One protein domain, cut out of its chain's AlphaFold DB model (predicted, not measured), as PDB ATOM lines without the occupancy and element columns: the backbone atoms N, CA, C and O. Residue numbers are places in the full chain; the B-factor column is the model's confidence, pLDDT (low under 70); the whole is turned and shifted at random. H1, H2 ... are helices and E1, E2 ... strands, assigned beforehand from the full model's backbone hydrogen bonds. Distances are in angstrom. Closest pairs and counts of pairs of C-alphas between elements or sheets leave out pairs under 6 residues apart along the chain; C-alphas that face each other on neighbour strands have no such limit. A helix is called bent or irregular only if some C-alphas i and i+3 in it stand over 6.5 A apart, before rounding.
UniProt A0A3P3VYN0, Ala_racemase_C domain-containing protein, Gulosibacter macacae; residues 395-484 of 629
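AT A GLANCE: This is residues 395 to 484 of the 629 residues of the protein "Ala_racemase_C domain-containing protein" of Gulosibacter macacae (UniProt A0A3P3VYN0). One long helix, H1, runs along one side of a small body of four shorter helices and loops, in whose interior the short strand E2 has a short parallel pairing on each of two stretches, with residues 426 to 427 and with residues 470 to 471. The early part of H1 packs on H3 and H5, which are apart from each other, while H4 lies away from H1 and the short strand E1 lies at the first end of H1. The printed part has 90 residues, with five named helices and two named strands in the order E1, H1, H2, H3, E2, H4, H5; no two named strands pair, and the class is mostly helix. The whole is compact, with a radius of gyration of the C-alphas of 12.0 A, and rounded, with spans of 33 by 31 by 23 A.

HOW THE PARTS SIT: The printed part begins with E1, residues 395 to 397, which pairs with no named strand. E1 and H1, residues 398 to 414, meet only through their link. H1 touches H3, residues 437 to 445, with its residues 398 to 405 alone; the closest C-alphas are those of Ala 402 and Phe 443, 6.2 A apart. These two run the same way at a shallow tilt of 34 degrees, only just short of steep. H1 touches H5, residues 477 to 483, with its residues 401 to 405 alone; the closest C-alphas, those of Arg 404 and Val 482, are 5.5 A apart. H1 and H5 run opposite ways at a steep tilt of 44 degrees. H2, residues 429 to 433, is close to H3 but not clearly touching it; their closest C-alphas, those of Asp 431 and Leu 437, are 4.9 A apart. E2, residues 451 to 453, pairs with no named strand, but its residues 451 to 452 are paired with residues 426 to 427, and its residues 452 to 453 with residues 470 to 471, both parallel. H2 and H4, residues 456 to 464, only just touch, with 3 pairs of C-alphas within 8 A, the closest being those of Ser 429 and Asp 458 at 5.5 A. H3 and H4 are near each other, as are H2 and H5. Among the pairs that are apart are H1 and H4, and H3 and H5. In H1, H2 and H4 every O i to N i+4 pair is within hydrogen-bond range; in H3 it is 3 of 5, and in H5 it is 0 of 3, beside 3 of 4 O i to N i+3 pairs.

IN THESE COORDINATES: E1 begins at C-alpha 395, (49.373, -18.194, -18.002), and measures 6.6 A from first to last C-alpha. H1 runs 24.2 A, from C-alpha 398 to C-alpha 414 at (30.440, -44.054, -14.432). H2 measures 6.9 A and H3 11.6 A. H3 is irregular, but only just: C-alphas 439 and 442 are 6.7 A apart. E2 measures 7.1 A and H4 12.3 A. H5, 10.9 A long, ends at C-alpha 483, (43.370, -26.836, -11.119), and is irregular, with C-alphas 479 and 482 7.5 A apart.

THE WHOLE: The two C-alphas farthest apart are those of Val 395 and Gly 416, at 34.3 A, and the first and last printed C-alphas are 13.7 A apart. The printed part has no cut. The links from H1 to H2, residues 415 to 428, and from H4 to H5, residues 465 to 476, are long; the others are tight. The mean pLDDT of the printed part is 88.2, and the model's confidence is under 70 at residues 419 to 420.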
ATOM      1  N   VAL A 395      49.748 -17.405 -16.825       94.94
ATOM      2  CA  VAL A 395      49.373 -18.194 -18.002       94.94
ATOM      3  C   VAL A 395      48.493 -19.355 -17.558       94.94
ATOM      4  O   VAL A 395      48.933 -20.202 -16.782       94.94
ATOM      5  N   ILE A 396      47.260 -19.391 -18.059       95.12
ATOM      6  CA  ILE A 396      46.249 -20.399 -17.740       95.12
ATOM      7  C   ILE A 396      46.038 -21.323 -18.942       95.12
ATOM      8  O   ILE A 396      45.570 -20.890 -19.995       95.12
ATOM      9  N   ASP A 397      46.345 -22.607 -18.763       94.56
ATOM     10  CA  ASP A 397      46.137 -23.656 -19.765       94.56
ATOM     11  C   ASP A 397      44.696 -24.185 -19.701       94.56
ATOM     12  O   ASP A 397      44.369 -25.119 -18.952       94.56
ATOM     13  N   LEU A 398      43.815 -23.576 -20.503       92.62
ATOM     14  CA  LEU A 398      42.409 -23.975 -20.584       92.62
ATOM     15  C   LEU A 398      42.229 -25.353 -21.225       92.62
ATOM     16  O   LEU A 398      41.258 -26.045 -20.920       92.62
ATOM     17  N   GLU A 399      43.151 -25.792 -22.083       92.31
ATOM     18  CA  GLU A 399      43.067 -27.111 -22.707       92.31
ATOM     19  C   GLU A 399      43.333 -28.216 -21.674       92.31
ATOM     20  O   GLU A 399      42.605 -29.212 -21.597       92.31
ATOM     21  N   LEU A 400      44.350 -28.034 -20.828       93.00
ATOM     22  CA  LEU A 400      44.624 -28.922 -19.705       93.00
ATOM     23  C   LEU A 400      43.477 -28.920 -18.692       93.00
ATOM     24  O   LEU A 400      43.057 -30.006 -18.273       93.00
ATOM     25  N   LEU A 401      42.939 -27.747 -18.346       94.56
ATOM     26  CA  LEU A 401      41.781 -27.633 -17.458       94.56
ATOM     27  C   LEU A 401      40.566 -28.384 -18.027       94.56
ATOM     28  O   LEU A 401      39.988 -29.230 -17.341       94.56
ATOM     29  N   ALA A 402      40.229 -28.167 -19.300       93.50
ATOM     30  CA  ALA A 402      39.117 -28.834 -19.975       93.50
ATOM     31  C   ALA A 402      39.277 -30.363 -19.982       93.50
ATOM     32  O   ALA A 402      38.337 -31.094 -19.665       93.50
ATOM     33  N   ARG A 403      40.483 -30.876 -20.270       93.06
ATOM     34  CA  ARG A 403      40.770 -32.322 -20.214       93.06
ATOM     35  C   ARG A 403      40.554 -32.906 -18.818       93.06
ATOM     36  O   ARG A 403      40.064 -34.033 -18.696       93.06
ATOM     37  N   ARG A 404      40.923 -32.172 -17.764       94.19
ATOM     38  CA  ARG A 404      40.728 -32.603 -16.369       94.19
ATOM     39  C   ARG A 404      39.258 -32.603 -15.981       94.19
ATOM     40  O   ARG A 404      38.787 -33.606 -15.447       94.19
ATOM     41  N   LEU A 405      38.531 -31.546 -16.334       94.81
ATOM     42  CA  LEU A 405      37.088 -31.445 -16.131       94.81
ATOM     43  C   LEU A 405      36.339 -32.586 -16.838       94.81
ATOM     44  O   LEU A 405      35.553 -33.290 -16.210       94.81
ATOM     45  N   GLN A 406      36.654 -32.866 -18.105       93.69
ATOM     46  CA  GLN A 406      36.061 -33.992 -18.840       93.69
ATOM     47  C   GLN A 406      36.369 -35.349 -18.194       93.69
ATOM     48  O   GLN A 406      35.513 -36.233 -18.163       93.69
ATOM     49  N   ARG A 407      37.587 -35.545 -17.673       93.06
ATOM     50  CA  ARG A 407      37.952 -36.779 -16.963       93.06
ATOM     51  C   ARG A 407      37.142 -36.940 -15.677       93.06
ATOM     52  O   ARG A 407      36.679 -38.047 -15.400       93.06
ATOM     53  N   LEU A 408      36.969 -35.860 -14.918       92.38
ATOM     54  CA  LEU A 408      36.153 -35.846 -13.707       92.38
ATOM     55  C   LEU A 408      34.681 -36.142 -14.032       92.38
ATOM     56  O   LEU A 408      34.092 -37.020 -13.409       92.38
ATOM     57  N   ALA A 409      34.134 -35.517 -15.078       92.38
ATOM     58  CA  ALA A 409      32.771 -35.745 -15.557       92.38
ATOM     59  C   ALA A 409      32.526 -37.195 -15.996       92.38
ATOM     60  O   ALA A 409      31.533 -37.804 -15.602       92.38
ATOM     61  N   ARG A 410      33.458 -37.797 -16.749       93.44
ATOM     62  CA  ARG A 410      33.369 -39.219 -17.126       93.44
ATOM     63  C   ARG A 410      33.357 -40.127 -15.898       93.44
ATOM     64  O   ARG A 410      32.571 -41.064 -15.855       93.44
ATOM     65  N   ARG A 411      34.200 -39.850 -14.896       90.56
ATOM     66  CA  ARG A 411      34.213 -40.610 -13.636       90.56
ATOM     67  C   ARG A 411      32.892 -40.476 -12.878       90.56
ATOM     68  O   ARG A 411      32.360 -41.497 -12.454       90.56
ATOM     69  N   ALA A 412      32.365 -39.257 -12.763       90.00
ATOM     70  CA  ALA A 412      31.077 -38.981 -12.133       90.00
ATOM     71  C   ALA A 412      29.940 -39.768 -12.811       90.00
ATOM     72  O   ALA A 412      29.158 -40.431 -12.135       90.00
ATOM     73  N   ALA A 413      29.909 -39.777 -14.149       88.56
ATOM     74  CA  ALA A 413      28.925 -40.524 -14.927       88.56
ATOM     75  C   ALA A 413      29.020 -42.044 -14.706       88.56
ATOM     76  O   ALA A 413      27.994 -42.696 -14.529       88.56
ATOM     77  N   THR A 414      30.233 -42.610 -14.656       90.56
ATOM     78  CA  THR A 414      30.440 -44.054 -14.432       90.56
ATOM     79  C   THR A 414      29.869 -44.537 -13.100       90.56
ATOM     80  O   THR A 414      29.382 -45.661 -13.021       90.56
ATOM     81  N   VAL A 415      29.921 -43.708 -12.053       87.56
ATOM     82  CA  VAL A 415      29.408 -44.069 -10.721       87.56
ATOM     83  C   VAL A 415      27.975 -43.590 -10.472       87.56
ATOM     84  O   VAL A 415      27.459 -43.779  -9.374       87.56
ATOM     85  N   GLY A 416      27.333 -42.958 -11.461       81.31
ATOM     86  CA  GLY A 416      25.990 -42.394 -11.313       81.31
ATOM     87  C   GLY A 416      25.911 -41.243 -10.306       81.31
ATOM     88  O   GLY A 416      24.873 -41.071  -9.668       81.31
ATOM     89  N   ALA A 417      26.997 -40.478 -10.140       80.81
ATOM     90  CA  ALA A 417      27.038 -39.363  -9.204       80.81
ATOM     91  C   ALA A 417      25.999 -38.295  -9.578       80.81
ATOM     92  O   ALA A 417      25.851 -37.914 -10.741       80.81
ATOM     93  N   ASN A 418      25.281 -37.803  -8.577       73.00
ATOM     94  CA  ASN A 418      24.278 -36.762  -8.715       73.00
ATOM     95  C   ASN A 418      24.842 -35.383  -8.314       73.00
ATOM     96  O   ASN A 418      25.961 -35.246  -7.824       73.00
ATOM     97  N   ARG A 419      24.033 -34.330  -8.491       63.88
ATOM     98  CA  ARG A 419      24.428 -32.935  -8.219       63.88
ATOM     99  C   ARG A 419      24.768 -32.620  -6.751       63.88
ATOM    100  O   ARG A 419      25.237 -31.524  -6.475       63.88
ATOM    101  N   ARG A 420      24.504 -33.525  -5.809       68.06
ATOM    102  CA  ARG A 420      24.816 -33.373  -4.378       68.06
ATOM    103  C   ARG A 420      26.101 -34.101  -3.975       68.06
ATOM    104  O   ARG A 420      26.555 -33.919  -2.849       68.06
ATOM    105  N   ASP A 421      26.701 -34.883  -4.871       78.81
ATOM    106  CA  ASP A 421      27.910 -35.647  -4.575       78.81
ATOM    107  C   ASP A 421      29.151 -34.751  -4.662       78.81
ATOM    108  O   ASP A 421      29.787 -34.614  -5.710       78.81
ATOM    109  N   LEU A 422      29.517 -34.150  -3.525       81.12
ATOM    110  CA  LEU A 422      30.645 -33.217  -3.405       81.12
ATOM    111  C   LEU A 422      31.991 -33.806  -3.854       81.12
ATOM    112  O   LEU A 422      32.882 -33.057  -4.234       81.12
ATOM    113  N   ALA A 423      32.137 -35.134  -3.882       83.12
ATOM    114  CA  ALA A 423      33.331 -35.801  -4.405       83.12
ATOM    115  C   ALA A 423      33.613 -35.490  -5.891       83.12
ATOM    116  O   ALA A 423      34.752 -35.631  -6.335       83.12
ATOM    117  N   TYR A 424      32.592 -35.067  -6.643       87.44
ATOM    118  CA  TYR A 424      32.682 -34.693  -8.056       87.44
ATOM    119  C   TYR A 424      32.361 -33.214  -8.297       87.44
ATOM    120  O   TYR A 424      32.253 -32.792  -9.447       87.44
ATOM    121  N   ALA A 425      32.195 -32.426  -7.233       92.31
ATOM    122  CA  ALA A 425      31.977 -30.995  -7.353       92.31
ATOM    123  C   ALA A 425      33.262 -30.262  -7.761       92.31
ATOM    124  O   ALA A 425      34.373 -30.728  -7.501       92.31
ATOM    125  N   VAL A 426      33.093 -29.090  -8.365       95.00
ATOM    126  CA  VAL A 426      34.172 -28.154  -8.669       95.00
ATOM    127  C   VAL A 426      34.007 -26.928  -7.785       95.00
ATOM    128  O   VAL A 426      32.983 -26.244  -7.841       95.00
ATOM    129  N   ASP A 427      35.016 -26.673  -6.960       94.50
ATOM    130  CA  ASP A 427      35.082 -25.478  -6.131       94.50
ATOM    131  C   ASP A 427      35.563 -24.291  -6.968       94.50
ATOM    132  O   ASP A 427      36.605 -24.340  -7.628       94.50
ATOM    133  N   VAL A 428      34.762 -23.230  -6.967       94.50
ATOM    134  CA  VAL A 428      35.006 -21.998  -7.724       94.50
ATOM    135  C   VAL A 428      35.157 -20.773  -6.816       94.50
ATOM    136  O   VAL A 428      35.018 -19.635  -7.264       94.50
ATOM    137  N   SER A 429      35.446 -21.001  -5.533       91.94
ATOM    138  CA  SER A 429      35.737 -19.954  -4.543       91.94
ATOM    139  C   SER A 429      36.982 -19.153  -4.889       91.94
ATOM    140  O   SER A 429      37.809 -19.582  -5.696       91.94
ATOM    141  N   SER A 430      37.154 -18.003  -4.234       88.50
ATOM    142  CA  SER A 430      38.333 -17.155  -4.427       88.50
ATOM    143  C   SER A 430      38.540 -16.781  -5.905       88.50
ATOM    144  O   SER A 430      39.660 -16.829  -6.410       88.50
ATOM    145  N   ASP A 431      37.416 -16.494  -6.584       76.25
ATOM    146  CA  ASP A 431      37.222 -16.370  -8.046       76.25
ATOM    147  C   ASP A 431      38.014 -17.412  -8.862       76.25
ATOM    148  O   ASP A 431      38.738 -17.111  -9.816       76.25
ATOM    149  N   ALA A 432      37.831 -18.661  -8.413       76.81
ATOM    150  CA  ALA A 432      38.452 -19.910  -8.838       76.81
ATOM    151  C   ALA A 432      39.989 -19.898  -8.831       76.81
ATOM    152  O   ALA A 432      40.634 -20.321  -9.787       76.81
ATOM    153  N   TYR A 433      40.565 -19.451  -7.712       90.62
ATOM    154  CA  TYR A 433      41.981 -19.614  -7.352       90.62
ATOM    155  C   TYR A 433      42.990 -18.987  -8.319       90.62
ATOM    156  O   TYR A 433      44.059 -19.541  -8.563       90.62
ATOM    157  N   GLY A 434      42.674 -17.797  -8.832       89.31
ATOM    158  CA  GLY A 434      43.568 -17.010  -9.690       89.31
ATOM    159  C   GLY A 434      43.337 -17.191 -11.189       89.31
ATOM    160  O   GLY A 434      43.809 -16.370 -11.976       89.31
ATOM    161  N   HIS A 435      42.560 -18.202 -11.587       92.25
ATOM    162  CA  HIS A 435      42.240 -18.484 -12.989       92.25
ATOM    163  C   HIS A 435      41.224 -17.511 -13.590       92.25
ATOM    164  O   HIS A 435      41.145 -17.394 -14.810       92.25
ATOM    165  N   GLY A 436      40.471 -16.796 -12.755       89.56
ATOM    166  CA  GLY A 436      39.402 -15.900 -13.185       89.56
ATOM    167  C   GLY A 436      38.128 -16.683 -13.475       89.56
ATOM    168  O   GLY A 436      38.026 -17.418 -14.462       89.56
ATOM    169  N   LEU A 437      37.124 -16.504 -12.620       87.75
ATOM    170  CA  LEU A 437      35.897 -17.294 -12.651       87.75
ATOM    171  C   LEU A 437      35.153 -17.160 -13.972       87.75
ATOM    172  O   LEU A 437      34.679 -18.156 -14.503       87.75
ATOM    173  N   ALA A 438      35.057 -15.940 -14.508       85.81
ATOM    174  CA  ALA A 438      34.325 -15.670 -15.745       85.81
ATOM    175  C   ALA A 438      34.818 -16.533 -16.919       85.81
ATOM    176  O   ALA A 438      34.022 -16.942 -17.760       85.81
ATOM    177  N   GLU A 439      36.112 -16.852 -16.926       88.06
ATOM    178  CA  GLU A 439      36.781 -17.559 -18.013       88.06
ATOM    179  C   GLU A 439      36.767 -19.079 -17.838       88.06
ATOM    180  O   GLU A 439      36.612 -19.816 -18.812       88.06
ATOM    181  N   VAL A 440      36.851 -19.578 -16.600       90.06
ATOM    182  CA  VAL A 440      36.787 -21.028 -16.336       90.06
ATOM    183  C   VAL A 440      35.359 -21.562 -16.256       90.06
ATOM    184  O   VAL A 440      35.109 -22.736 -16.535       90.06
ATOM    185  N   LEU A 441      34.400 -20.714 -15.895       90.44
ATOM    186  CA  LEU A 441      33.023 -21.115 -15.636       90.44
ATOM    187  C   LEU A 441      32.319 -21.781 -16.838       90.44
ATOM    188  O   LEU A 441      31.633 -22.780 -16.603       90.44
ATOM    189  N   PRO A 442      32.466 -21.317 -18.100       90.50
ATOM    190  CA  PRO A 442      31.885 -22.003 -19.257       90.50
ATOM    191  C   PRO A 442      32.343 -23.465 -19.365       90.50
ATOM    192  O   PRO A 442      31.514 -24.360 -19.504       90.50
ATOM    193  N   PHE A 443      33.641 -23.724 -19.171       91.00
ATOM    194  CA  PHE A 443      34.203 -25.076 -19.226       91.00
ATOM    195  C   PHE A 443      33.640 -25.990 -18.138       91.00
ATOM    196  O   PHE A 443      33.429 -27.177 -18.373       91.00
ATOM    197  N   ILE A 444      33.394 -25.448 -16.943       92.50
ATOM    198  CA  ILE A 444      32.801 -26.205 -15.837       92.50
ATOM    199  C   ILE A 444      31.330 -26.507 -16.149       92.50
ATOM    200  O   ILE A 444      30.895 -27.650 -16.008       92.50
ATOM    201  N   ARG A 445      30.569 -25.518 -16.634       90.00
ATOM    202  CA  ARG A 445      29.147 -25.675 -16.985       90.00
ATOM    203  C   ARG A 445      28.915 -26.751 -18.041       90.00
ATOM    204  O   ARG A 445      28.018 -27.573 -17.859       90.00
ATOM    205  N   ASP A 446      29.757 -26.801 -19.070       88.94
ATOM    206  CA  ASP A 446      29.662 -27.785 -20.157       88.94
ATOM    207  C   ASP A 446      29.808 -29.238 -19.675       88.94
ATOM    208  O   ASP A 446      29.380 -30.173 -20.350       88.94
ATOM    209  N   THR A 447      30.381 -29.453 -18.487       90.75
ATOM    210  CA  THR A 447      30.522 -30.795 -17.907       90.75
ATOM    211  C   THR A 447      29.306 -31.277 -17.118       90.75
ATOM    212  O   THR A 447      29.199 -32.473 -16.845       90.75
ATOM    213  N   GLY A 448      28.413 -30.370 -16.709       87.94
ATOM    214  CA  GLY A 448      27.283 -30.677 -15.826       87.94
ATOM    215  C   GLY A 448      27.657 -31.042 -14.380       87.94
ATOM    216  O   GLY A 448      26.772 -31.442 -13.618       87.94
ATOM    217  N   LEU A 449      28.932 -30.912 -13.994       91.00
ATOM    218  CA  LEU A 449      29.404 -31.156 -12.629       91.00
ATOM    219  C   LEU A 449      28.810 -30.138 -11.631       91.00
ATOM    220  O   LEU A 449      28.545 -28.993 -12.008       91.00
ATOM    221  N   PRO A 450      28.602 -30.518 -10.353       91.38
ATOM    222  CA  PRO A 450      28.168 -29.575  -9.328       91.38
ATOM    223  C   PRO A 450      29.180 -28.442  -9.128       91.38
ATOM    224  O   PRO A 450      30.376 -28.692  -9.009       91.38
ATOM    225  N   ILE A 451      28.691 -27.207  -9.027       94.00
ATOM    226  CA  ILE A 451      29.502 -26.031  -8.697       94.00
ATOM    227  C   ILE A 451      29.310 -25.708  -7.221       94.00
ATOM    228  O   ILE A 451      28.176 -25.543  -6.757       94.00
ATOM    229  N   VAL A 452      30.416 -25.600  -6.490       94.19
ATOM    230  CA  VAL A 452      30.411 -25.248  -5.069       94.19
ATOM    231  C   VAL A 452      31.267 -24.022  -4.799       94.19
ATOM    232  O   VAL A 452      32.211 -23.726  -5.525       94.19
ATOM    233  N   VAL A 453      30.918 -23.310  -3.737       93.12
ATOM    234  CA  VAL A 453      31.681 -22.186  -3.196       93.12
ATOM    235  C   VAL A 453      31.753 -22.300  -1.686       93.12
ATOM    236  O   VAL A 453      30.840 -22.822  -1.050       93.12
ATOM    237  N   ARG A 454      32.827 -21.794  -1.093       91.31
ATOM    238  CA  ARG A 454      33.119 -21.950   0.331       91.31
ATOM    239  C   ARG A 454      32.661 -20.758   1.152       91.31
ATOM    240  O   ARG A 454      32.339 -20.934   2.322       91.31
ATOM    241  N   THR A 455      32.564 -19.576   0.545       88.12
ATOM    242  CA  THR A 455      32.115 -18.359   1.227       88.12
ATOM    243  C   THR A 455      30.805 -17.828   0.647       88.12
ATOM    244  O   THR A 455      30.444 -18.072  -0.507       88.12
ATOM    245  N   ARG A 456      30.071 -17.046   1.450       83.50
ATOM    246  CA  ARG A 456      28.883 -16.325   0.964       83.50
ATOM    247  C   ARG A 456      29.238 -15.232  -0.048       83.50
ATOM    248  O   ARG A 456      28.418 -14.969  -0.920       83.50
ATOM    249  N   ASN A 457      30.429 -14.637   0.057       82.69
ATOM    250  CA  ASN A 457      30.912 -13.646  -0.904       82.69
ATOM    251  C   ASN A 457      31.034 -14.272  -2.302       82.69
ATOM    252  O   ASN A 457      30.498 -13.751  -3.275       82.69
ATOM    253  N   ASP A 458      31.630 -15.463  -2.381       88.19
ATOM    254  CA  ASP A 458      31.748 -16.215  -3.635       88.19
ATOM    255  C   ASP A 458      30.373 -16.660  -4.171       88.19
ATOM    256  O   ASP A 458      30.124 -16.634  -5.377       88.19
ATOM    257  N   LEU A 459      29.431 -17.015  -3.286       87.56
ATOM    258  CA  LEU A 459      28.059 -17.345  -3.691       87.56
ATOM    259  C   LEU A 459      27.325 -16.144  -4.296       87.56
ATOM    260  O   LEU A 459      26.609 -16.287  -5.286       87.56
ATOM    261  N   GLU A 460      27.483 -14.961  -3.708       81.88
ATOM    262  CA  GLU A 460      26.921 -13.724  -4.247       81.88
ATOM    263  C   GLU A 460      27.562 -13.368  -5.595       81.88
ATOM    264  O   GLU A 460      26.851 -13.054  -6.552       81.88
ATOM    265  N   ALA A 461      28.882 -13.535  -5.716       80.94
ATOM    266  CA  ALA A 461      29.611 -13.365  -6.968       80.94
ATOM    267  C   ALA A 461      29.109 -14.310  -8.082       80.94
ATOM    268  O   ALA A 461      28.993 -13.883  -9.237       80.94
ATOM    269  N   LEU A 462      28.761 -15.562  -7.760       84.81
ATOM    270  CA  LEU A 462      28.124 -16.493  -8.700       84.81
ATOM    271  C   LEU A 462      26.708 -16.059  -9.092       84.81
ATOM    272  O   LEU A 462      26.369 -16.058 -10.278       84.81
ATOM    273  N   ARG A 463      25.889 -15.642  -8.121       84.62
ATOM    274  CA  ARG A 463      24.511 -15.181  -8.371       84.62
ATOM    275  C   ARG A 463      24.472 -13.978  -9.304       84.62
ATOM    276  O   ARG A 463      23.669 -13.961 -10.233       84.62
ATOM    277  N   LEU A 464      25.376 -13.015  -9.116       80.88
ATOM    278  CA  LEU A 464      25.520 -11.847  -9.996       80.88
ATOM    279  C   LEU A 464      25.873 -12.221 -11.446       80.88
ATOM    280  O   LEU A 464      25.609 -11.444 -12.358       80.88
ATOM    281  N   ARG A 465      26.438 -13.413 -11.669       80.69
ATOM    282  CA  ARG A 465      26.764 -13.971 -12.990       80.69
ATOM    283  C   ARG A 465      25.694 -14.941 -13.513       80.69
ATOM    284  O   ARG A 465      25.919 -15.631 -14.506       80.69
ATOM    285  N   GLY A 466      24.542 -15.034 -12.841       85.44
ATOM    286  CA  GLY A 466      23.457 -15.944 -13.212       85.44
ATOM    287  C   GLY A 466      23.866 -17.418 -13.137       85.44
ATOM    288  O   GLY A 466      23.508 -18.204 -14.015       85.44
ATOM    289  N   VAL A 467      24.689 -17.787 -12.150       86.12
ATOM    290  CA  VAL A 467      25.131 -19.166 -11.910       86.12
ATOM    291  C   VAL A 467      24.529 -19.700 -10.621       86.12
ATOM    292  O   VAL A 467      24.708 -19.106  -9.559       86.12
ATOM    293  N   ASP A 468      23.906 -20.872 -10.709       86.12
ATOM    294  CA  ASP A 468      23.555 -21.650  -9.528       86.12
ATOM    295  C   ASP A 468      24.804 -22.343  -8.973       86.12
ATOM    296  O   ASP A 468      25.498 -23.076  -9.679       86.12
ATOM    297  N   GLY A 469      25.075 -22.116  -7.693       88.38
ATOM    298  CA  GLY A 469      26.132 -22.780  -6.944       88.38
ATOM    299  C   GLY A 469      25.647 -23.147  -5.548       88.38
ATOM    300  O   GLY A 469      24.683 -22.572  -5.036       88.38
ATOM    301  N   VAL A 470      26.316 -24.115  -4.931       90.00
ATOM    302  CA  VAL A 470      26.018 -24.557  -3.565       90.00
ATOM    303  C   VAL A 470      27.074 -24.007  -2.615       90.00
ATOM    304  O   VAL A 470      28.271 -24.148  -2.855       90.00
ATOM    305  N   LEU A 471      26.634 -23.395  -1.515       89.69
ATOM    306  CA  LEU A 471      27.529 -23.046  -0.417       89.69
ATOM    307  C   LEU A 471      27.941 -24.329   0.316       89.69
ATOM    308  O   LEU A 471      27.103 -24.964   0.952       89.69
ATOM    309  N   ALA A 472      29.218 -24.686   0.229       89.69
ATOM    310  CA  ALA A 472      29.835 -25.835   0.885       89.69
ATOM    311  C   ALA A 472      31.136 -25.384   1.586       89.69
ATOM    312  O   ALA A 472      32.229 -25.544   1.037       89.69
ATOM    313  N   PRO A 473      31.048 -24.765   2.780       85.69
ATOM    314  CA  PRO A 473      32.204 -24.175   3.469       85.69
ATOM    315  C   PRO A 473      33.319 -25.185   3.786       85.69
ATOM    316  O   PRO A 473      34.508 -24.847   3.790       85.69
ATOM    317  N   ASP A 474      32.933 -26.437   3.998       83.12
ATOM    318  CA  ASP A 474      33.741 -27.606   4.337       83.12
ATOM    319  C   ASP A 474      34.024 -28.523   3.132       83.12
ATOM    320  O   ASP A 474      34.452 -29.663   3.316       83.12
ATOM    321  N   ALA A 475      33.832 -28.034   1.898       86.88
ATOM    322  CA  ALA A 475      34.138 -28.793   0.687       86.88
ATOM    323  C   ALA A 475      35.564 -29.399   0.728       86.88
ATOM    324  O   ALA A 475      36.527 -28.694   1.070       86.88
ATOM    325  N   PRO A 476      35.726 -30.692   0.376       85.50
ATOM    326  CA  PRO A 476      37.018 -31.370   0.436       85.50
ATOM    327  C   PRO A 476      37.985 -30.810  -0.610       85.50
ATOM    328  O   PRO A 476      37.567 -30.333  -1.666       85.50
ATOM    329  N   THR A 477      39.295 -30.920  -0.362       83.25
ATOM    330  CA  THR A 477      40.338 -30.396  -1.267       83.25
ATOM    331  C   THR A 477      40.250 -30.971  -2.682       83.25
ATOM    332  O   THR A 477      40.566 -30.267  -3.640       83.25
ATOM    333  N   SER A 478      39.732 -32.196  -2.830       86.00
ATOM    334  CA  SER A 478      39.502 -32.861  -4.117       86.00
ATOM    335  C   SER A 478      38.621 -32.061  -5.080       86.00
ATOM    336  O   SER A 478      38.800 -32.175  -6.292       86.00
ATOM    337  N   THR A 479      37.734 -31.197  -4.574       90.06
ATOM    338  CA  THR A 479      36.909 -30.295  -5.401       90.06
ATOM    339  C   THR A 479      37.729 -29.272  -6.197       90.06
ATOM    340  O   THR A 479      37.222 -28.651  -7.130       90.06
ATOM    341  N   ARG A 480      39.020 -29.123  -5.876       90.81
ATOM    342  CA  ARG A 480      39.976 -28.215  -6.531       90.81
ATOM    343  C   ARG A 480      41.039 -28.946  -7.350       90.81
ATOM    344  O   ARG A 480      41.861 -28.301  -7.999       90.81
ATOM    345  N   ALA A 481      41.023 -30.280  -7.376       88.94
ATOM    346  CA  ALA A 481      42.051 -31.084  -8.045       88.94
ATOM    347  C   ALA A 481      42.186 -30.758  -9.547       88.94
ATOM    348  O   ALA A 481      43.270 -30.845 -10.120       88.94
ATOM    349  N   VAL A 482      41.101 -30.307 -10.190       92.06
ATOM    350  CA  VAL A 482      41.105 -29.905 -11.608       92.06
ATOM    351  C   VAL A 482      42.108 -28.788 -11.914       92.06
ATOM    352  O   VAL A 482      42.673 -28.771 -13.008       92.06
ATOM    353  N   TYR A 483      42.410 -27.923 -10.944       93.81
ATOM    354  CA  TYR A 483      43.370 -26.836 -11.119       93.81
ATOM    355  C   TYR A 483      44.829 -27.298 -10.984       93.81
ATOM    356  O   TYR A 483      45.708 -26.657 -11.557       93.81
ATOM    357  N   GLY A 484      45.098 -28.428 -10.314       91.19
ATOM    358  CA  GLY A 484      46.461 -28.905 -10.020       91.19
ATOM    359  C   GLY A 484      47.190 -28.058  -8.975       91.19
ATOM    360  O   GLY A 484      48.375 -27.788  -9.124       91.19
TER     361      GLY A 484